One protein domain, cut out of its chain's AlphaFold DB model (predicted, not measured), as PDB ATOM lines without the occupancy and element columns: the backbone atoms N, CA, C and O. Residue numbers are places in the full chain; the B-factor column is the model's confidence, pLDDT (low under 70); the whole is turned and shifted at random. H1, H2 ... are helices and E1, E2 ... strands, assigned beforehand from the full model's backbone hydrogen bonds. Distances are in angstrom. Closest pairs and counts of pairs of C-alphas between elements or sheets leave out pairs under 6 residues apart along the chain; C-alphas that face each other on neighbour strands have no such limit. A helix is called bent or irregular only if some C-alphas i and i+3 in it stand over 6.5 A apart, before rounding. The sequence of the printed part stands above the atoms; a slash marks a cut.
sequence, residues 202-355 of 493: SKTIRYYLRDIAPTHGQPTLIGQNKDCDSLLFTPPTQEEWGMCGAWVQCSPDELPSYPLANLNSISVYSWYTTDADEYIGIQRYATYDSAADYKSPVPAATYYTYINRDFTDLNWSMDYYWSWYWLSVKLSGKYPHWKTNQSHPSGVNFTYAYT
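This is residues 202 to 355 of the 493 residues of the protein "NosD domain-containing protein" of Desulfuromonadales bacterium C00003096 (UniProt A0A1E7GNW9). One twisted sheet folds back on itself as a flattened, nearly closed barrel: E2, E4, E9, E6 and E7 make one wall, E11, E5 and E8 the other, E1 joins them along one side, and E7 comes near E8 on the other. E10 and E3 branch from the bent E5 toward E4 and E2. The 154 printed residues hold eleven named strands and one short helix, in the order E1 to E8, H1, E9 to E11; the class is mostly strand. The sheet is mixed, with E2 and E4 parallel. The whole is compact, with a radius of gyration of the C-alphas of 14.2 A, and spans 45 by 30 by 29 A.

Start at E5, residues 262 to 274, which bends by 73 degrees at residue 271. On one side of it lies E8, residues 301 to 311, antiparallel, with N 268 and O 309 at 2.8 A. On the other side lie E11, residues 347 to 355 (N 267 and O 349, 2.9 A), and E10, residues 337 to 340 (N 273 and O 337, 3.0 A), both antiparallel to E5. E10 has the antiparallel edge strand E3, residues 240 to 243, beside it, with N 242 and O 338 at 2.9 A. From E11 go to E1, residues 202 to 210, antiparallel at 151 degrees, with N 205 and O 350 at 2.9 A. E1 forms a hairpin with E2, residues 228 to 232 (N 208 and O 232, 2.8 A). E2 is parallel to E4, residues 247 to 252 (N 231 and O 251, 2.7 A). E9, residues 328 to 332, is antiparallel to E4 (N 250 and O 329, 2.9 A) and to E6, residues 278 to 283 (N 281 and O 330, 2.8 A). E6 forms a hairpin with the edge strand E7, residues 294 to 298 (N 280 and O 296, 3.0 A). The closest C-alphas of E7 and E8, Ser 296 and Arg 309, are 7.0 A apart. H1, residues 321 to 324, only just on the sheet, only grazes it with residues 322 to 324; it is too short for an O i to N i+4 pair, and its one O i to N i+3 pair is within range.

Find C-alpha 202 at (263.613, 268.948, 327.753), where E1 begins and runs 25.4 A. E5 covers 32.6 A from C-alpha 262 at (259.066, 272.879, 320.592). E8 covers 21.7 A and bends by 91 degrees at residue 304. E11 covers 26.0 A, ending at C-alpha 355 at (268.294, 274.628, 322.713).

The C-alphas of Thr 302 and Thr 355, the two farthest apart, are 45.2 A apart. The printed part has no cut. The link from E1 to E2, residues 211 to 227, is long. Look there for residues 221 to 225, under 70 in pLDDT; the mean of the printed part is 92.8.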
ATOM      1  N   SER A 202     265.059 269.014 327.551       96.88
ATOM      2  CA  SER A 202     263.613 268.948 327.753       96.88
ATOM      3  C   SER A 202     263.259 269.457 329.142       96.88
ATOM      4  O   SER A 202     263.965 269.183 330.116       96.88
ATOM      5  N   LYS A 203     262.150 270.186 329.238       97.56
ATOM      6  CA  LYS A 203     261.593 270.655 330.502       97.56
ATOM      7  C   LYS A 203     260.109 270.344 330.560       97.56
ATOM      8  O   LYS A 203     259.387 270.551 329.591       97.56
ATOM      9  N   THR A 204     259.666 269.892 331.727       98.44
ATOM     10  CA  THR A 204     258.247 269.788 332.061       98.44
ATOM     11  C   THR A 204     257.895 270.896 333.039       98.44
ATOM     12  O   THR A 204     258.551 271.050 334.072       98.44
ATOM     13  N   ILE A 205     256.857 271.662 332.719       97.94
ATOM     14  CA  ILE A 205     256.280 272.667 333.608       97.94
ATOM     15  C   ILE A 205     254.850 272.276 333.957       97.94
ATOM     16  O   ILE A 205     254.103 271.817 333.092       97.94
ATOM     17  N   ARG A 206     254.478 272.448 335.228       97.94
ATOM     18  CA  ARG A 206     253.112 272.229 335.694       97.94
ATOM     19  C   ARG A 206     252.382 273.556 335.804       97.94
ATOM     20  O   ARG A 206     252.827 274.439 336.531       97.94
ATOM     21  N   TYR A 207     251.234 273.622 335.151       98.50
ATOM     22  CA  TYR A 207     250.217 274.628 335.389       98.50
ATOM     23  C   TYR A 207     249.055 274.025 336.172       98.50
ATOM     24  O   TYR A 207     248.793 272.818 336.132       98.50
ATOM     25  N   TYR A 208     248.336 274.887 336.866       98.00
ATOM     26  CA  TYR A 208     247.125 274.577 337.597       98.00
ATOM     27  C   TYR A 208     245.967 275.312 336.954       98.00
ATOM     28  O   TYR A 208     246.112 276.465 336.558       98.00
ATOM     29  N   LEU A 209     244.826 274.638 336.872       95.88
ATOM     30  CA  LEU A 209     243.588 275.288 336.476       95.88
ATOM     31  C   LEU A 209     243.194 276.291 337.548       95.88
ATOM     32  O   LEU A 209     243.209 275.921 338.727       95.88
ATOM     33  N   ARG A 210     242.872 277.519 337.141       94.88
ATOM     34  CA  ARG A 210     242.488 278.611 338.031       94.88
ATOM     35  C   ARG A 210     241.264 279.345 337.496       94.88
ATOM     36  O   ARG A 210     241.284 279.761 336.347       94.88
ATOM     37  N   ASP A 211     240.260 279.545 338.349       91.31
ATOM     38  CA  ASP A 211     239.039 280.335 338.073       91.31
ATOM     39  C   ASP A 211     239.386 281.833 338.062       91.31
ATOM     40  O   ASP A 211     239.112 282.595 338.994       91.31
ATOM     41  N   ILE A 212     240.168 282.201 337.051       89.69
ATOM     42  CA  ILE A 212     240.735 283.515 336.786       89.69
ATOM     43  C   ILE A 212     240.650 283.690 335.277       89.69
ATOM     44  O   ILE A 212     241.120 282.836 334.530       89.69
ATOM     45  N   ALA A 213     240.063 284.802 334.840       86.62
ATOM     46  CA  ALA A 213     239.970 285.104 333.423       86.62
ATOM     47  C   ALA A 213     241.373 285.340 332.830       86.62
ATOM     48  O   ALA A 213     242.163 286.068 333.443       86.62
ATOM     49  N   PRO A 214     241.670 284.781 331.645       87.31
ATOM     50  CA  PRO A 214     242.922 285.039 330.949       87.31
ATOM     51  C   PRO A 214     243.044 286.500 330.495       87.31
ATOM     52  O   PRO A 214     242.039 287.192 330.312       87.31
ATOM     53  N   THR A 215     244.279 286.977 330.323       85.31
ATOM     54  CA  THR A 215     244.584 288.413 330.156       85.31
ATOM     55  C   THR A 215     245.378 288.772 328.897       85.31
ATOM     56  O   THR A 215     245.612 289.953 328.648       85.31
ATOM     57  N   HIS A 216     245.735 287.793 328.063       82.62
ATOM     58  CA  HIS A 216     246.601 287.961 326.887       82.62
ATOM     59  C   HIS A 216     245.862 287.712 325.555       82.62
ATOM     60  O   HIS A 216     246.454 287.238 324.588       82.62
ATOM     61  N   GLY A 217     244.559 288.015 325.497       78.31
ATOM     62  CA  GLY A 217     243.744 287.896 324.277       78.31
ATOM     63  C   GLY A 217     243.209 286.490 323.989       78.31
ATOM     64  O   GLY A 217     242.639 286.257 322.922       78.31
ATOM     65  N   GLN A 218     243.360 285.547 324.926       85.06
ATOM     66  CA  GLN A 218     242.776 284.215 324.785       85.06
ATOM     67  C   GLN A 218     241.246 284.302 324.627       85.06
ATOM     68  O   GLN A 218     240.601 285.081 325.337       85.06
ATOM     69  N   PRO A 219     240.624 283.468 323.771       78.88
ATOM     70  CA  PRO A 219     239.188 283.542 323.538       78.88
ATOM     71  C   PRO A 219     238.380 283.288 324.821       78.88
ATOM     72  O   PRO A 219     238.466 282.212 325.413       78.88
ATOM     73  N   THR A 220     237.571 284.269 325.231       76.19
ATOM     74  CA  THR A 220     236.625 284.177 326.356       76.19
ATOM     75  C   THR A 220     235.378 285.039 326.098       76.19
ATOM     76  O   THR A 220     235.412 285.946 325.263       76.19
ATOM     77  N   LEU A 221     234.270 284.777 326.800       68.81
ATOM     78  CA  LEU A 221     233.110 285.674 326.866       68.81
ATOM     79  C   LEU A 221     232.938 286.182 328.302       68.81
ATOM     80  O   LEU A 221     232.598 285.422 329.208       68.81
ATOM     81  N   ILE A 222     233.101 287.490 328.526       51.22
ATOM     82  CA  ILE A 222     232.744 288.091 329.821       51.22
ATOM     83  C   ILE A 222     231.231 288.282 329.907       51.22
ATOM     84  O   ILE A 222     230.660 289.076 329.163       51.22
ATOM     85  N   GLY A 223     230.584 287.638 330.884       51.88
ATOM     86  CA  GLY A 223     229.197 287.989 331.194       51.88
ATOM     87  C   GLY A 223     228.352 287.062 332.058       51.88
ATOM     88  O   GLY A 223     227.236 287.482 332.336       51.88
ATOM     89  N   GLN A 224     228.824 285.876 332.478       51.41
ATOM     90  CA  GLN A 224     228.258 285.013 333.553       51.41
ATOM     91  C   GLN A 224     228.763 283.556 333.497       51.41
ATOM     92  O   GLN A 224     228.490 282.798 334.428       51.41
ATOM     93  N   ASN A 225     229.493 283.151 332.452       58.19
ATOM     94  CA  ASN A 225     229.884 281.756 332.262       58.19
ATOM     95  C   ASN A 225     231.338 281.509 332.667       58.19
ATOM     96  O   ASN A 225     232.234 282.263 332.305       58.19
ATOM     97  N   LYS A 226     231.549 280.428 333.420       72.25
ATOM     98  CA  LYS A 226     232.863 279.944 333.851       72.25
ATOM     99  C   LYS A 226     233.433 278.939 332.853       72.25
ATOM    100  O   LYS A 226     233.775 277.813 333.210       72.25
ATOM    101  N   ASP A 227     233.359 279.284 331.578       85.19
ATOM    102  CA  ASP A 227     233.708 278.364 330.503       85.19
ATOM    103  C   ASP A 227     235.134 278.549 329.994       85.19
ATOM    104  O   ASP A 227     235.643 277.641 329.345       85.19
ATOM    105  N   CYS A 228     235.800 279.653 330.346       87.44
ATOM    106  CA  CYS A 228     237.178 279.952 329.969       87.44
ATOM    107  C   CYS A 228     237.980 280.479 331.158       87.44
ATOM    108  O   CYS A 228     237.687 281.556 331.671       87.44
ATOM    109  N   ASP A 229     239.027 279.745 331.520       91.25
ATOM    110  CA  ASP A 229     239.835 279.976 332.719       91.25
ATOM    111  C   ASP A 229     241.342 279.953 332.408       91.25
ATOM    112  O   ASP A 229     241.787 279.477 331.358       91.25
ATOM    113  N   SER A 230     242.161 280.442 333.332       94.12
ATOM    114  CA  SER A 230     243.615 280.469 333.176       94.12
ATOM    115  C   SER A 230     244.288 279.197 333.691       94.12
ATOM    116  O   SER A 230     243.909 278.586 334.693       94.12
ATOM    117  N   LEU A 231     245.375 278.823 333.027       97.38
ATOM    118  CA  LEU A 231     246.390 277.908 333.522       97.38
ATOM    119  C   LEU A 231     247.536 278.755 334.091       97.38
ATOM    120  O   LEU A 231     248.210 279.467 333.344       97.38
ATOM    121  N   LEU A 232     247.764 278.660 335.404       97.88
ATOM    122  CA  LEU A 232     248.770 279.443 336.145       97.88
ATOM    123  C   LEU A 232     249.789 278.541 336.854       97.88
ATOM    124  O   LEU A 232     249.492 277.385 337.160       97.88
ATOM    125  N   PHE A 233     250.972 279.057 337.191       98.00
ATOM    126  CA  PHE A 233     251.968 278.288 337.959       98.00
ATOM    127  C   PHE A 233     251.580 278.118 339.430       98.00
ATOM    128  O   PHE A 233     251.997 277.160 340.086       98.00
ATOM    129  N   THR A 234     250.775 279.040 339.958       97.31
ATOM    130  CA  THR A 234     250.364 279.030 341.365       97.31
ATOM    131  C   THR A 234     249.154 278.110 341.574       97.31
ATOM    132  O   THR A 234     248.111 278.346 340.953       97.31
ATOM    133  N   PRO A 235     249.237 277.098 342.462       96.94
ATOM    134  CA  PRO A 235     248.129 276.182 342.725       96.94
ATOM    135  C   PRO A 235     246.942 276.878 343.415       96.94
ATOM    136  O   PRO A 235     247.130 277.898 344.083       96.94
ATOM    137  N   PRO A 236     245.721 276.318 343.312       96.75
ATOM    138  CA  PRO A 236     244.548 276.869 343.983       96.75
ATOM    139  C   PRO A 236     244.672 276.745 345.508       96.75
ATOM    140  O   PRO A 236     245.112 275.723 346.041       96.75
ATOM    141  N   THR A 237     244.229 277.773 346.230       96.19
ATOM    142  CA  THR A 237     244.192 277.785 347.707       96.19
ATOM    143  C   THR A 237     242.819 277.435 348.272       96.19
ATOM    144  O   THR A 237     242.673 277.245 349.475       96.19
ATOM    145  N   GLN A 238     241.808 277.356 347.410       95.38
ATOM    146  CA  GLN A 238     240.431 277.012 347.741       95.38
ATOM    147  C   GLN A 238     239.816 276.205 346.596       95.38
ATOM    148  O   GLN A 238     240.491 275.894 345.619       95.38
ATOM    149  N   GLU A 239     238.554 275.816 346.738       96.00
ATOM    150  CA  GLU A 239     237.827 275.183 345.643       96.00
ATOM    151  C   GLU A 239     237.480 276.207 344.559       96.00
ATOM    152  O   GLU A 239     236.882 277.244 344.837       96.00
ATOM    153  N   GLU A 240     237.844 275.874 343.331       95.06
ATOM    154  CA  GLU A 240     237.585 276.634 342.114       95.06
ATOM    155  C   GLU A 240     236.965 275.663 341.091       95.06
ATOM    156  O   GLU A 240     237.215 274.448 341.128       95.06
ATOM    157  N   TRP A 241     236.094 276.161 340.217       90.62
ATOM    158  CA  TRP A 241     235.402 275.315 339.244       90.62
ATOM    159  C   TRP A 241     234.920 276.113 338.039       90.62
ATOM    160  O   TRP A 241     234.502 277.254 338.218       90.62
ATOM    161  N   GLY A 242     234.890 275.463 336.874       89.44
ATOM    162  CA  GLY A 242     234.341 275.967 335.616       89.44
ATOM    163  C   GLY A 242     233.207 275.082 335.087       89.44
ATOM    164  O   GLY A 242     233.179 273.879 335.361       89.44
ATOM    165  N   MET A 243     232.244 275.665 334.369       90.81
ATOM    166  CA  MET A 243     231.156 274.927 333.710       90.81
ATOM    167  C   MET A 243     230.601 275.668 332.491       90.81
ATOM    168  O   MET A 243     230.552 276.898 332.467       90.81
ATOM    169  N   CYS A 244     230.077 274.902 331.537       90.00
ATOM    170  CA  CYS A 244     229.294 275.403 330.410       90.00
ATOM    171  C   CYS A 244     228.270 274.354 329.976       90.00
ATOM    172  O   CYS A 244     228.322 273.213 330.422       90.00
ATOM    173  N   GLY A 245     227.364 274.705 329.064       89.94
ATOM    174  CA  GLY A 245     226.454 273.731 328.457       89.94
ATOM    175  C   GLY A 245     227.143 272.745 327.506       89.94
ATOM    176  O   GLY A 245     226.643 271.632 327.352       89.94
ATOM    177  N   ALA A 246     228.261 273.147 326.886       91.31
ATOM    178  CA  ALA A 246     228.874 272.420 325.769       91.31
ATOM    179  C   ALA A 246     230.386 272.149 325.915       91.31
ATOM    180  O   ALA A 246     230.858 271.090 325.509       91.31
ATOM    181  N   TRP A 247     231.177 273.074 326.462       93.62
ATOM    182  CA  TRP A 247     232.597 272.836 326.750       93.62
ATOM    183  C   TRP A 247     233.113 273.823 327.791       93.62
ATOM    184  O   TRP A 247     232.606 274.931 327.901       93.62
ATOM    185  N   VAL A 248     234.152 273.440 328.517       94.06
ATOM    186  CA  VAL A 248     234.979 274.377 329.284       94.06
ATOM    187  C   VAL A 248     236.414 274.292 328.794       94.06
ATOM    188  O   VAL A 248     236.846 273.228 328.342       94.06
ATOM    189  N   GLN A 249     237.155 275.388 328.874       94.06
ATOM    190  CA  GLN A 249     238.519 275.485 328.384       94.06
ATOM    191  C   GLN A 249     239.424 276.256 329.338       94.06
ATOM    192  O   GLN A 249     238.983 277.161 330.045       94.06
ATOM    193  N   CYS A 250     240.709 275.917 329.323       94.62
ATOM    194  CA  CYS A 250     241.721 276.687 330.026       94.62
ATOM    195  C   CYS A 250     242.975 276.870 329.185       94.62
ATOM    196  O   CYS A 250     243.410 275.929 328.516       94.62
ATOM    197  N   SER A 251     243.579 278.050 329.277       95.19
ATOM    198  CA  SER A 251     244.757 278.425 328.493       95.19
ATOM    199  C   SER A 251     245.879 278.952 329.387       95.19
ATOM    200  O   SER A 251     245.576 279.585 330.399       95.19
ATOM    201  N   PRO A 252     247.167 278.714 329.071       96.94
ATOM    202  CA  PRO A 252     248.278 279.349 329.782       96.94
ATOM    203  C   PRO A 252     248.102 280.861 329.825       96.94
ATOM    204  O   PRO A 252     247.755 281.456 328.814       96.94
ATOM    205  N   ASP A 253     248.352 281.467 330.983       94.69
ATOM    206  CA  ASP A 253     248.334 282.929 331.163       94.69
ATOM    207  C   ASP A 253     249.647 283.444 331.788       94.69
ATOM    208  O   ASP A 253     249.775 284.599 332.175       94.69
ATOM    209  N   GLU A 254     250.656 282.570 331.861       95.06
ATOM    210  CA  GLU A 254     252.023 282.869 332.293       95.06
ATOM    211  C   GLU A 254     253.015 282.167 331.353       95.06
ATOM    212  O   GLU A 254     252.873 280.970 331.074       95.06
ATOM    213  N   LEU A 255     254.044 282.881 330.886       95.00
ATOM    214  CA  LEU A 255     255.079 282.291 330.032       95.00
ATOM    215  C   LEU A 255     255.994 281.345 330.821       95.00
ATOM    216  O   LEU A 255     256.466 281.698 331.907       95.00
ATOM    217  N   PRO A 256     256.319 280.161 330.277       96.81
ATOM    218  CA  PRO A 256     257.301 279.287 330.890       96.81
ATOM    219  C   PRO A 256     258.725 279.796 330.644       96.81
ATOM    220  O   PRO A 256     259.015 280.517 329.692       96.81
ATOM    221  N   SER A 257     259.660 279.349 331.482       96.00
ATOM    222  CA  SER A 257     261.088 279.486 331.176       96.00
ATOM    223  C   SER A 257     261.445 278.729 329.896       96.00
ATOM    224  O   SER A 257     260.934 277.633 329.692       96.00
ATOM    225  N   TYR A 258     262.419 279.221 329.144       97.00
ATOM    226  CA  TYR A 258     262.784 278.720 327.819       97.00
ATOM    227  C   TYR A 258     261.610 278.749 326.831       97.00
ATOM    228  O   TYR A 258     261.248 277.713 326.282       97.00
ATOM    229  N   PRO A 259     260.991 279.924 326.612       94.94
ATOM    230  CA  PRO A 259     259.757 280.021 325.836       94.94
ATOM    231  C   PRO A 259     259.962 279.810 324.327       94.94
ATOM    232  O   PRO A 259     258.998 279.501 323.629       94.94
ATOM    233  N   LEU A 260     261.199 279.932 323.825       94.81
ATOM    234  CA  LEU A 260     261.571 279.570 322.456       94.81
ATOM    235  C   LEU A 260     261.762 278.049 322.371       94.81
ATOM    236  O   LEU A 260     262.848 277.528 322.637       94.81
ATOM    237  N   ALA A 261     260.674 277.342 322.074       95.94
ATOM    238  CA  ALA A 261     260.582 275.911 322.323       95.94
ATOM    239  C   ALA A 261     259.795 275.143 321.256       95.94
ATOM    240  O   ALA A 261     259.053 275.712 320.456       95.94
ATOM    241  N   ASN A 262     259.930 273.818 321.298       96.19
ATOM    242  CA  ASN A 262     259.066 272.879 320.592       96.19
ATOM    243  C   ASN A 262     258.327 272.013 321.620       96.19
ATOM    244  O   ASN A 262     258.962 271.300 322.399       96.19
ATOM    245  N   LEU A 263     257.001 272.110 321.674       97.19
ATOM    246  CA  LEU A 263     256.180 271.375 322.629       97.19
ATOM    247  C   LEU A 263     255.984 269.930 322.155       97.19
ATOM    248  O   LEU A 263     255.436 269.701 321.079       97.19
ATOM    249  N   ASN A 264     256.408 268.980 322.993       96.44
ATOM    250  CA  ASN A 264     256.462 267.548 322.685       96.44
ATOM    251  C   ASN A 264     255.263 266.774 323.247       96.44
ATOM    252  O   ASN A 264     254.813 265.793 322.655       96.44
ATOM    253  N   SER A 265     254.773 267.172 324.424       98.19
ATOM    254  CA  SER A 265     253.610 266.533 325.037       98.19
ATOM    255  C   SER A 265     252.863 267.438 326.010       98.19
ATOM    256  O   SER A 265     253.428 268.366 326.599       98.19
ATOM    257  N   ILE A 266     251.581 267.125 326.192       98.69
ATOM    258  CA  ILE A 266     250.703 267.720 327.197       98.69
ATOM    259  C   ILE A 266     250.058 266.585 327.996       98.69
ATOM    260  O   ILE A 266     249.424 265.708 327.416       98.69
ATOM    261  N   SER A 267     250.173 266.620 329.321       98.56
ATOM    262  CA  SER A 267     249.486 265.685 330.220       98.56
ATOM    263  C   SER A 267     248.463 266.425 331.070       98.56
ATOM    264  O   SER A 267     248.815 267.341 331.811       98.56
ATOM    265  N   VAL A 268     247.199 266.024 330.982       98.31
ATOM    266  CA  VAL A 268     246.074 266.652 331.680       98.31
ATOM    267  C   VAL A 268     245.662 265.795 332.870       98.31
ATOM    268  O   VAL A 268     245.309 264.628 332.707       98.31
ATOM    269  N   TYR A 269     245.643 266.401 334.056       97.06
ATOM    270  CA  TYR A 269     245.208 265.796 335.314       97.06
ATOM    271  C   TYR A 269     244.010 266.581 335.830       97.06
ATOM    272  O   TYR A 269     244.146 267.747 336.197       97.06
ATOM    273  N   SER A 270     242.827 265.980 335.838       95.38
ATOM    274  CA  SER A 270     241.599 266.745 336.035       95.38
ATOM    275  C   SER A 270     240.538 265.987 336.822       95.38
ATOM    276  O   SER A 270     240.374 264.782 336.657       95.38
ATOM    277  N   TRP A 271     239.798 266.716 337.657       96.69
ATOM    278  CA  TRP A 271     238.531 266.280 338.235       96.69
ATOM    279  C   TRP A 271     237.364 266.874 337.457       96.69
ATOM    280  O   TRP A 271     237.256 268.097 337.350       96.69
ATOM    281  N   TYR A 272     236.465 266.020 336.972       95.81
ATOM    282  CA  TYR A 272     235.360 266.443 336.114       95.81
ATOM    283  C   TYR A 272     234.047 265.707 336.386       95.81
ATOM    284  O   TYR A 272     234.031 264.632 336.992       95.81
ATOM    285  N   THR A 273     232.959 266.288 335.882       95.69
ATOM    286  CA  THR A 273     231.672 265.625 335.627       95.69
ATOM    287  C   THR A 273     231.175 265.987 334.230       95.69
ATOM    288  O   THR A 273     231.556 267.024 333.688       95.69
ATOM    289  N   THR A 274     230.327 265.144 333.647       95.62
ATOM    290  CA  THR A 274     229.646 265.385 332.361       95.62
ATOM    291  C   THR A 274     228.434 264.460 332.258       95.62
ATOM    292  O   THR A 274     228.472 263.332 332.759       95.62
ATOM    293  N   ASP A 275     227.364 264.917 331.608       96.06
ATOM    294  CA  ASP A 275     226.118 264.156 331.450       96.06
ATOM    295  C   ASP A 275     226.170 263.132 330.301       96.06
ATOM    296  O   ASP A 275     225.246 262.328 330.148       96.06
ATOM    297  N   ALA A 276     227.213 263.172 329.467       95.00
ATOM    298  CA  ALA A 276     227.377 262.306 328.300       95.00
ATOM    299  C   ALA A 276     228.848 261.927 328.054       95.00
ATOM    300  O   ALA A 276     229.758 262.634 328.492       95.00
ATOM    301  N   ASP A 277     229.053 260.812 327.343       94.88
ATOM    302  CA  ASP A 277     230.365 260.339 326.882       94.88
ATOM    303  C   ASP A 277     230.930 261.272 325.808       94.88
ATOM    304  O   ASP A 277     230.312 261.464 324.761       94.88
ATOM    305  N   GLU A 278     232.101 261.846 326.067       92.62
ATOM    306  CA  GLU A 278     232.660 262.972 325.310       92.62
ATOM    307  C   GLU A 278     234.200 262.907 325.298       92.62
ATOM    308  O   GLU A 278     234.772 261.814 325.234       92.62
ATOM    309  N   TYR A 279     234.910 264.045 325.339       97.00
ATOM    310  CA  TYR A 279     236.374 264.075 325.357       97.00
ATOM    311  C   TYR A 279     236.980 265.208 326.190       97.00
ATOM    312  O   TYR A 279     236.440 266.308 326.298       97.00
ATOM    313  N   ILE A 280     238.188 264.945 326.690       97.44
ATOM    314  CA  ILE A 280     239.170 265.990 326.979       97.44
ATOM    315  C   ILE A 280     240.041 266.171 325.732       97.44
ATOM    316  O   ILE A 280     240.417 265.191 325.085       97.44
ATOM    317  N   GLY A 281     240.335 267.405 325.355       97.75
ATOM    318  CA  GLY A 281     241.113 267.725 324.169       97.75
ATOM    319  C   GLY A 281     242.132 268.820 324.419       97.75
ATOM    320  O   GLY A 281     242.068 269.531 325.419       97.75
ATOM    321  N   ILE A 282     243.072 268.938 323.490       98.19
ATOM    322  CA  ILE A 282     244.052 270.019 323.441       98.19
ATOM    323  C   ILE A 282     243.996 270.695 322.076       98.19
ATOM    324  O   ILE A 282     243.715 270.045 321.065       98.19
ATOM    325  N   GLN A 283     244.273 271.989 322.050       96.44
ATOM    326  CA  GLN A 283     244.294 272.793 320.836       96.44
ATOM    327  C   GLN A 283     245.503 273.728 320.866       96.44
ATOM    328  O   GLN A 283     245.769 274.348 321.897       96.44
ATOM    329  N   ARG A 284     246.242 273.810 319.756       94.06
ATOM    330  CA  ARG A 284     247.429 274.665 319.624       94.06
ATOM    331  C   ARG A 284     247.059 276.142 319.529       94.06
ATOM    332  O   ARG A 284     247.752 276.979 320.089       94.06
ATOM    333  N   TYR A 285     245.983 276.430 318.804       90.69
ATOM    334  CA  TYR A 285     245.453 277.774 318.604       90.69
ATOM    335  C   TYR A 285     243.985 277.779 319.010       90.69
ATOM    336  O   TYR A 285     243.127 277.277 318.287       90.69
ATOM    337  N   ALA A 286     243.727 278.261 320.222       89.12
ATOM    338  CA  ALA A 286     242.435 278.198 320.875       89.12
ATOM    339  C   ALA A 286     241.353 278.901 320.052       89.12
ATOM    340  O   ALA A 286     241.498 280.059 319.673       89.12
ATOM    341  N   THR A 287     240.233 278.220 319.850       86.62
ATOM    342  CA  THR A 287     238.974 278.797 319.361       86.62
ATOM    343  C   THR A 287     237.941 278.802 320.482       86.62
ATOM    344  O   THR A 287     237.993 277.951 321.371       86.62
ATOM    345  N   TYR A 288     236.981 279.731 320.452       85.69
ATOM    346  CA  TYR A 288     235.868 279.765 321.413       85.69
ATOM    347  C   TYR A 288     234.742 278.799 321.002       85.69
ATOM    348  O   TYR A 288     233.625 279.190 320.670       85.69
ATOM    349  N   ASP A 289     235.070 277.515 320.951       88.00
ATOM    350  CA  ASP A 289     234.158 276.414 320.641       88.00
ATOM    351  C   ASP A 289     234.699 275.102 321.238       88.00
ATOM    352  O   ASP A 289     235.732 275.073 321.909       88.00
ATOM    353  N   SER A 290     234.034 273.978 320.978       91.31
ATOM    354  CA  SER A 290     234.503 272.674 321.452       91.31
ATOM    355  C   SER A 290     235.660 272.083 320.629       91.31
ATOM    356  O   SER A 290     236.150 271.009 320.983       91.31
ATOM    357  N   ALA A 291     236.127 272.722 319.549       92.50
ATOM    358  CA  ALA A 291     237.140 272.152 318.661       92.50
ATOM    359  C   ALA A 291     238.464 271.880 319.391       92.50
ATOM    360  O   ALA A 291     238.884 272.632 320.267       92.50
ATOM    361  N   ALA A 292     239.114 270.778 319.023       96.06
ATOM    362  CA  ALA A 292     240.405 270.371 319.562       96.06
ATOM    363  C   ALA A 292     241.177 269.588 318.497       96.06
ATOM    364  O   ALA A 292     240.576 268.787 317.774       96.06
ATOM    365  N   ASP A 293     242.492 269.798 318.455       96.75
ATOM    366  CA  ASP A 293     243.409 269.166 317.502       96.75
ATOM    367  C   ASP A 293     243.632 267.695 317.861       96.75
ATOM    368  O   ASP A 293     243.654 266.821 316.995       96.75
ATOM    369  N   TYR A 294     243.721 267.411 319.163       98.00
ATOM    370  CA  TYR A 294     243.797 266.056 319.699       98.00
ATOM    371  C   TYR A 294     242.742 265.859 320.778       98.00
ATOM    372  O   TYR A 294     242.487 266.744 321.595       98.00
ATOM    373  N   LYS A 295     242.129 264.673 320.788       97.44
ATOM    374  CA  LYS A 295     241.005 264.329 321.665       97.44
ATOM    375  C   LYS A 295     241.249 262.985 322.331       97.44
ATOM    376  O   LYS A 295     241.742 262.053 321.699       97.44
ATOM    377  N   SER A 296     240.854 262.873 323.591       97.38
ATOM    378  CA  SER A 296     240.842 261.619 324.330       97.38
ATOM    379  C   SER A 296     239.476 261.397 324.980       97.38
ATOM    380  O   SER A 296     239.020 262.279 325.713       97.38
ATOM    381  N   PRO A 297     238.823 260.241 324.758       96.88
ATOM    382  CA  PRO A 297     237.492 259.991 325.293       96.88
ATOM    383  C   PRO A 297     237.421 260.058 326.824       96.88
ATOM    384  O   PRO A 297     238.310 259.563 327.539       96.88
ATOM    385  N   VAL A 298     236.323 260.617 327.329       95.69
ATOM    386  CA  VAL A 298     235.950 260.619 328.748       95.69
ATOM    387  C   VAL A 298     234.483 260.187 328.887       95.69
ATOM    388  O   VAL A 298     233.639 260.694 328.152       95.69
ATOM    389  N   PRO A 299     234.155 259.225 329.764       95.94
ATOM    390  CA  PRO A 299     232.776 258.779 329.941       95.94
ATOM    391  C   PRO A 299     231.922 259.808 330.694       95.94
ATOM    392  O   PRO A 299     232.442 260.644 331.437       95.94
ATOM    393  N   ALA A 300     230.603 259.677 330.570       96.50
ATOM    394  CA  ALA A 300     229.639 260.327 331.445       96.50
ATOM    395  C   ALA A 300     229.975 260.050 332.918       96.50
ATOM    396  O   ALA A 300     230.260 258.914 333.315       96.50
ATOM    397  N   ALA A 301     229.922 261.088 333.745       96.06
ATOM    398  CA  ALA A 301     230.308 261.022 335.145       96.06
ATOM    399  C   ALA A 301     229.372 261.882 335.997       96.06
ATOM    400  O   ALA A 301     229.477 263.104 336.011       96.06
ATOM    401  N   THR A 302     228.481 261.230 336.750       93.50
ATOM    402  CA  THR A 302     227.551 261.891 337.688       93.50
ATOM    403  C   THR A 302     228.247 262.418 338.947       93.50
ATOM    404  O   THR A 302     227.754 263.330 339.601       93.50
ATOM    405  N   TYR A 303     229.396 261.836 339.305       94.69
ATOM    406  CA  TYR A 303     230.226 262.265 340.429       94.69
ATOM    407  C   TYR A 303     231.593 262.697 339.924       94.69
ATOM    408  O   TYR A 303     232.087 262.136 338.942       94.69
ATOM    409  N   TYR A 304     232.215 263.647 340.631       94.75
ATOM    410  CA  TYR A 304     233.555 264.114 340.295       94.75
ATOM    411  C   TYR A 304     234.518 262.939 340.185       94.75
ATOM    412  O   TYR A 304     234.824 262.256 341.164       94.75
ATOM    413  N   THR A 305     234.977 262.720 338.961       96.06
ATOM    414  CA  THR A 305     235.836 261.611 338.577       96.06
ATOM    415  C   THR A 305     237.185 262.169 338.175       96.06
ATOM    416  O   THR A 305     237.266 263.214 337.535       96.06
ATOM    417  N   TYR A 306     238.253 261.482 338.561       96.69
ATOM    418  CA  TYR A 306     239.600 261.862 338.171       96.69
ATOM    419  C   TYR A 306     239.964 261.265 336.811       96.69
ATOM    420  O   TYR A 306     239.784 260.066 336.580       96.69
ATOM    421  N   ILE A 307     240.526 262.087 335.931       95.38
ATOM    422  CA  ILE A 307     241.144 261.673 334.675       95.38
ATOM    423  C   ILE A 307     242.607 262.079 334.638       95.38
ATOM    424  O   ILE A 307     243.007 263.145 335.102       95.38
ATOM    425  N   ASN A 308     243.386 261.202 334.020       96.44
ATOM    426  CA  ASN A 308     244.718 261.489 333.533       96.44
ATOM    427  C   ASN A 308     244.748 261.135 332.044       96.44
ATOM    428  O   ASN A 308     244.339 260.019 331.689       96.44
ATOM    429  N   ARG A 309     245.166 262.074 331.195       97.56
ATOM    430  CA  ARG A 309     245.306 261.884 329.748       97.56
ATOM    431  C   ARG A 309     246.596 262.505 329.250       97.56
ATOM    432  O   ARG A 309     246.847 263.677 329.502       97.56
ATOM    433  N   ASP A 310     247.348 261.714 328.501       97.94
ATOM    434  CA  ASP A 310     248.597 262.122 327.881       97.94
ATOM    435  C   ASP A 310     248.387 262.307 326.378       97.94
ATOM    436  O   ASP A 310     247.835 261.438 325.701       97.94
ATOM    437  N   PHE A 311     248.846 263.442 325.866       98.44
ATOM    438  CA  PHE A 311     248.939 263.754 324.450       98.44
ATOM    439  C   PHE A 311     250.423 263.830 324.099       98.44
ATOM    440  O   PHE A 311     251.117 264.737 324.559       98.44
ATOM    441  N   THR A 312     250.923 262.848 323.354       97.00
ATOM    442  CA  THR A 312     252.342 262.711 322.990       97.00
ATOM    443  C   THR A 312     252.567 262.992 321.513       97.00
ATOM    444  O   THR A 312     251.614 263.175 320.760       97.00
ATOM    445  N   ASP A 313     253.840 263.020 321.116       92.56
ATOM    446  CA  ASP A 313     254.261 263.197 319.722       92.56
ATOM    447  C   ASP A 313     253.730 264.500 319.112       92.56
ATOM    448  O   ASP A 313     253.489 264.612 317.907       92.56
ATOM    449  N   LEU A 314     253.564 265.507 319.975       93.56
ATOM    450  CA  LEU A 314     253.307 266.868 319.550       93.56
ATOM    451  C   LEU A 314     254.602 267.421 318.949       93.56
ATOM    452  O   LEU A 314     255.707 267.121 319.397       93.56
ATOM    453  N   ASN A 315     254.460 268.221 317.902       89.81
ATOM    454  CA  ASN A 315     255.564 268.933 317.261       89.81
ATOM    455  C   ASN A 315     255.134 270.388 317.058       89.81
ATOM    456  O   ASN A 315     255.112 270.909 315.942       89.81
ATOM    457  N   TRP A 316     254.660 271.001 318.143       94.81
ATOM    458  CA  TRP A 316     254.141 272.362 318.126       94.81
ATOM    459  C   TRP A 316     255.266 273.334 318.463       94.81
ATOM    460  O   TRP A 316     255.597 273.539 319.632       94.81
ATOM    461  N   SER A 317     255.842 273.957 317.435       93.56
ATOM    462  CA  SER A 317     256.806 275.037 317.631       93.56
ATOM    463  C   SER A 317     256.126 276.273 318.213       93.56
ATOM    464  O   SER A 317     255.051 276.689 317.772       93.56
ATOM    465  N   MET A 318     256.759 276.879 319.207       94.12
ATOM    466  CA  MET A 318     256.347 278.167 319.753       94.12
ATOM    467  C   MET A 318     257.081 279.244 318.963       94.12
ATOM    468  O   MET A 318     258.126 279.739 319.380       94.12
ATOM    469  N   ASP A 319     256.573 279.512 317.755       92.75
ATOM    470  CA  ASP A 319     257.197 280.453 316.816       92.75
ATOM    471  C   ASP A 319     257.211 281.888 317.367       92.75
ATOM    472  O   ASP A 319     258.102 282.673 317.038       92.75
ATOM    473  N   TYR A 320     256.241 282.195 318.230       91.44
ATOM    474  CA  TYR A 320     256.108 283.455 318.945       91.44
ATOM    475  C   TYR A 320     255.839 283.202 320.425       91.44
ATOM    476  O   TYR A 320     255.297 282.163 320.808       91.44
ATOM    477  N   TYR A 321     256.166 284.180 321.269       90.94
ATOM    478  CA  TYR A 321     255.908 284.069 322.704       90.94
ATOM    479  C   TYR A 321     254.418 283.980 323.007       90.94
ATOM    480  O   TYR A 321     254.011 283.142 323.810       90.94
ATOM    481  N   TRP A 322     253.597 284.750 322.296       87.69
ATOM    482  CA  TRP A 322     252.155 284.698 322.474       87.69
ATOM    483  C   TRP A 322     251.557 283.333 322.122       87.69
ATOM    484  O   TRP A 322     250.513 282.990 322.665       87.69
ATOM    485  N   SER A 323     252.216 282.499 321.302       91.06
ATOM    486  CA  SER A 323     251.703 281.167 320.940       91.06
ATOM    487  C   SER A 323     251.438 280.280 322.162       91.06
ATOM    488  O   SER A 323     250.559 279.424 322.106       91.06
ATOM    489  N   TRP A 324     252.131 280.512 323.284       94.44
ATOM    490  CA  TRP A 324     251.852 279.841 324.556       94.44
ATOM    491  C   TRP A 324     250.459 280.151 325.104       94.44
ATOM    492  O   TRP A 324     249.781 279.241 325.578       94.44
ATOM    493  N   TYR A 325     250.026 281.408 325.026       91.31
ATOM    494  CA  TYR A 325     248.726 281.842 325.535       91.31
ATOM    495  C   TYR A 325     247.573 281.250 324.725       91.31
ATOM    496  O   TYR A 325     246.500 280.995 325.255       91.31
ATOM    497  N   TRP A 326     247.807 280.953 323.451       90.31
ATOM    498  CA  TRP A 326     246.794 280.380 322.570       90.31
ATOM    499  C   TRP A 326     246.692 278.857 322.645       90.31
ATOM    500  O   TRP A 326     245.799 278.283 322.026       90.31
ATOM    501  N   LEU A 327     247.529 278.189 323.441       95.56
ATOM    502  CA  LEU A 327     247.295 276.790 323.784       95.56
ATOM    503  C   LEU A 327     246.024 276.680 324.629       95.56
ATOM    504  O   LEU A 327     245.792 277.492 325.521       95.56
ATOM    505  N   SER A 328     245.222 275.644 324.408       95.50
ATOM    506  CA  SER A 328     244.049 275.378 325.237       95.50
ATOM    507  C   SER A 328     243.890 273.903 325.559       95.50
ATOM    508  O   SER A 328     244.137 273.035 324.719       95.50
ATOM    509  N   VAL A 329     243.449 273.620 326.782       97.12
ATOM    510  CA  VAL A 329     242.924 272.317 327.191       97.12
ATOM    511  C   VAL A 329     241.422 272.451 327.374       97.12
ATOM    512  O   VAL A 329     240.969 273.346 328.082       97.12
ATOM    513  N   LYS A 330     240.655 271.548 326.766       95.94
ATOM    514  CA  LYS A 330     239.194 271.613 326.721       95.94
ATOM    515  C   LYS A 330     238.568 270.349 327.268       95.94
ATOM    516  O   LYS A 330     238.939 269.254 326.856       95.94
ATOM    517  N   LEU A 331     237.576 270.493 328.133       95.88
ATOM    518  CA  LEU A 331     236.634 269.429 328.450       95.88
ATOM    519  C   LEU A 331     235.351 269.705 327.671       95.88
ATOM    520  O   LEU A 331     234.583 270.598 328.025       95.88
ATOM    521  N   SER A 332     235.144 268.947 326.600       94.12
ATOM    522  CA  SER A 332     233.909 268.991 325.824       94.12
ATOM    523  C   SER A 332     232.867 268.098 326.479       94.12
ATOM    524  O   SER A 332     233.198 267.022 326.979       94.12
ATOM    525  N   GLY A 333     231.608 268.518 326.436       88.44
ATOM    526  CA  GLY A 333     230.497 267.615 326.645       88.44
ATOM    527  C   GLY A 333     229.155 268.256 326.932       88.44
ATOM    528  O   GLY A 333     228.986 269.466 326.849       88.44
ATOM    529  N   LYS A 334     228.177 267.433 327.305       93.38
ATOM    530  CA  LYS A 334     226.893 267.935 327.794       93.38
ATOM    531  C   LYS A 334     227.025 268.301 329.272       93.38
ATOM    532  O   LYS A 334     227.187 267.413 330.106       93.38
ATOM    533  N   TYR A 335     226.937 269.593 329.580       92.38
ATOM    534  CA  TYR A 335     227.138 270.141 330.929       92.38
ATOM    535  C   TYR A 335     228.447 269.689 331.613       92.38
ATOM    536  O   TYR A 335     228.411 269.106 332.700       92.38
ATOM    537  N   PRO A 336     229.621 269.913 330.999       94.50
ATOM    538  CA  PRO A 336     230.890 269.606 331.629       94.50
ATOM    539  C   PRO A 336     231.124 270.539 332.813       94.50
ATOM    540  O   PRO A 336     230.989 271.759 332.694       94.50
ATOM    541  N   HIS A 337     231.540 269.964 333.938       93.75
ATOM    542  CA  HIS A 337     232.087 270.719 335.058       93.75
ATOM    543  C   HIS A 337     233.528 270.301 335.291       93.75
ATOM    544  O   HIS A 337     233.838 269.109 335.341       93.75
ATOM    545  N   TRP A 338     234.392 271.284 335.496       92.94
ATOM    546  CA  TRP A 338     235.794 271.085 335.823       92.94
ATOM    547  C   TRP A 338     236.054 271.661 337.205       92.94
ATOM    548  O   TRP A 338     235.661 272.785 337.495       92.94
ATOM    549  N   LYS A 339     236.680 270.883 338.085       94.38
ATOM    550  CA  LYS A 339     236.925 271.274 339.474       94.38
ATOM    551  C   LYS A 339     238.397 271.185 339.823       94.38
ATOM    552  O   LYS A 339     239.111 270.303 339.351       94.38
ATOM    553  N   THR A 340     238.841 272.066 340.705       96.00
ATOM    554  CA  THR A 340     240.199 272.085 341.248       96.00
ATOM    555  C   THR A 340     240.166 272.594 342.690       96.00
ATOM    556  O   THR A 340     239.296 273.380 343.059       96.00
ATOM    557  N   ASN A 341     241.042 272.093 343.562       95.31
ATOM    558  CA  ASN A 341     241.152 272.587 344.938       95.31
ATOM    559  C   ASN A 341     242.537 272.301 345.536       95.31
ATOM    560  O   ASN A 341     243.317 271.536 344.971       95.31
ATOM    561  N   GLN A 342     242.813 272.868 346.713       95.81
ATOM    562  CA  GLN A 342     244.104 272.746 347.403       95.81
ATOM    563  C   GLN A 342     244.550 271.291 347.648       95.81
ATOM    564  O   GLN A 342     245.733 270.978 347.547       95.81
ATOM    565  N   SER A 343     243.615 270.396 347.985       93.56
ATOM    566  CA  SER A 343     243.918 268.989 348.295       93.56
ATOM    567  C   SER A 343     244.008 268.092 347.056       93.56
ATOM    568  O   SER A 343     244.691 267.072 347.078       93.56
ATOM    569  N   HIS A 344     243.331 268.481 345.978       92.50
ATOM    570  CA  HIS A 344     243.185 267.716 344.745       92.50
ATOM    571  C   HIS A 344     243.229 268.668 343.536       92.50
ATOM    572  O   HIS A 344     242.196 268.936 342.914       92.50
ATOM    573  N   PRO A 345     244.406 269.228 343.213       96.06
ATOM    574  CA  PRO A 345     244.511 270.239 342.175       96.06
ATOM    575  C   PRO A 345     244.430 269.612 340.781       96.06
ATOM    576  O   PRO A 345     245.230 268.735 340.433       96.06
ATOM    577  N   SER A 346     243.515 270.123 339.961       97.44
ATOM    578  CA  SER A 346     243.542 269.898 338.517       97.44
ATOM    579  C   SER A 346     244.642 270.750 337.893       97.44
ATOM    580  O   SER A 346     244.903 271.879 338.318       97.44
ATOM    581  N   GLY A 347     245.330 270.202 336.904       97.06
ATOM    582  CA  GLY A 347     246.454 270.865 336.271       97.06
ATOM    583  C   GLY A 347     246.916 270.163 335.010       97.06
ATOM    584  O   GLY A 347     246.441 269.086 334.649       97.06
ATOM    585  N   VAL A 348     247.866 270.802 334.348       98.44
ATOM    586  CA  VAL A 348     248.369 270.402 333.043       98.44
ATOM    587  C   VAL A 348     249.887 270.461 333.086       98.44
ATOM    588  O   VAL A 348     250.460 271.464 333.508       98.44
ATOM    589  N   ASN A 349     250.546 269.388 332.664       98.62
ATOM    590  CA  ASN A 349     251.987 269.383 332.458       98.62
ATOM    591  C   ASN A 349     252.278 269.597 330.973       98.62
ATOM    592  O   ASN A 349     251.873 268.779 330.152       98.62
ATOM    593  N   PHE A 350     253.026 270.645 330.644       98.62
ATOM    594  CA  PHE A 350     253.560 270.867 329.302       98.62
ATOM    595  C   PHE A 350     255.020 270.430 329.287       98.62
ATOM    596  O   PHE A 350     255.810 270.903 330.108       98.62
ATOM    597  N   THR A 351     255.384 269.534 328.371       98.56
ATOM    598  CA  THR A 351     256.768 269.085 328.183       98.56
ATOM    599  C   THR A 351     257.278 269.546 326.831       98.56
ATOM    600  O   THR A 351     256.716 269.190 325.799       98.56
ATOM    601  N   TYR A 352     258.353 270.325 326.829       98.12
ATOM    602  CA  TYR A 352     258.885 270.977 325.636       98.12
ATOM    603  C   TYR A 352     260.405 270.884 325.574       98.12
ATOM    604  O   TYR A 352     261.089 270.811 326.598       98.12
ATOM    605  N   ALA A 353     260.923 270.886 324.350       97.75
ATOM    606  CA  ALA A 353     262.341 270.953 324.056       97.75
ATOM    607  C   ALA A 353     262.791 272.393 323.793       97.75
ATOM    608  O   ALA A 353     262.042 273.195 323.240       97.75
ATOM    609  N   TYR A 354     264.034 272.691 324.157       97.62
ATOM    610  CA  TYR A 354     264.694 273.977 323.924       97.62
ATOM    611  C   TYR A 354     266.191 273.756 323.663       97.62
ATOM    612  O   TYR A 354     266.752 272.723 324.041       97.62
ATOM    613  N   THR A 355     266.853 274.709 323.009       97.06
ATOM    614  CA  THR A 355     268.294 274.628 322.713       97.06
ATOM    615  C   THR A 355     269.126 274.842 323.968       97.06
ATOM    616  O   THR A 355     268.773 275.640 324.828       97.06
TER     617      THR A 355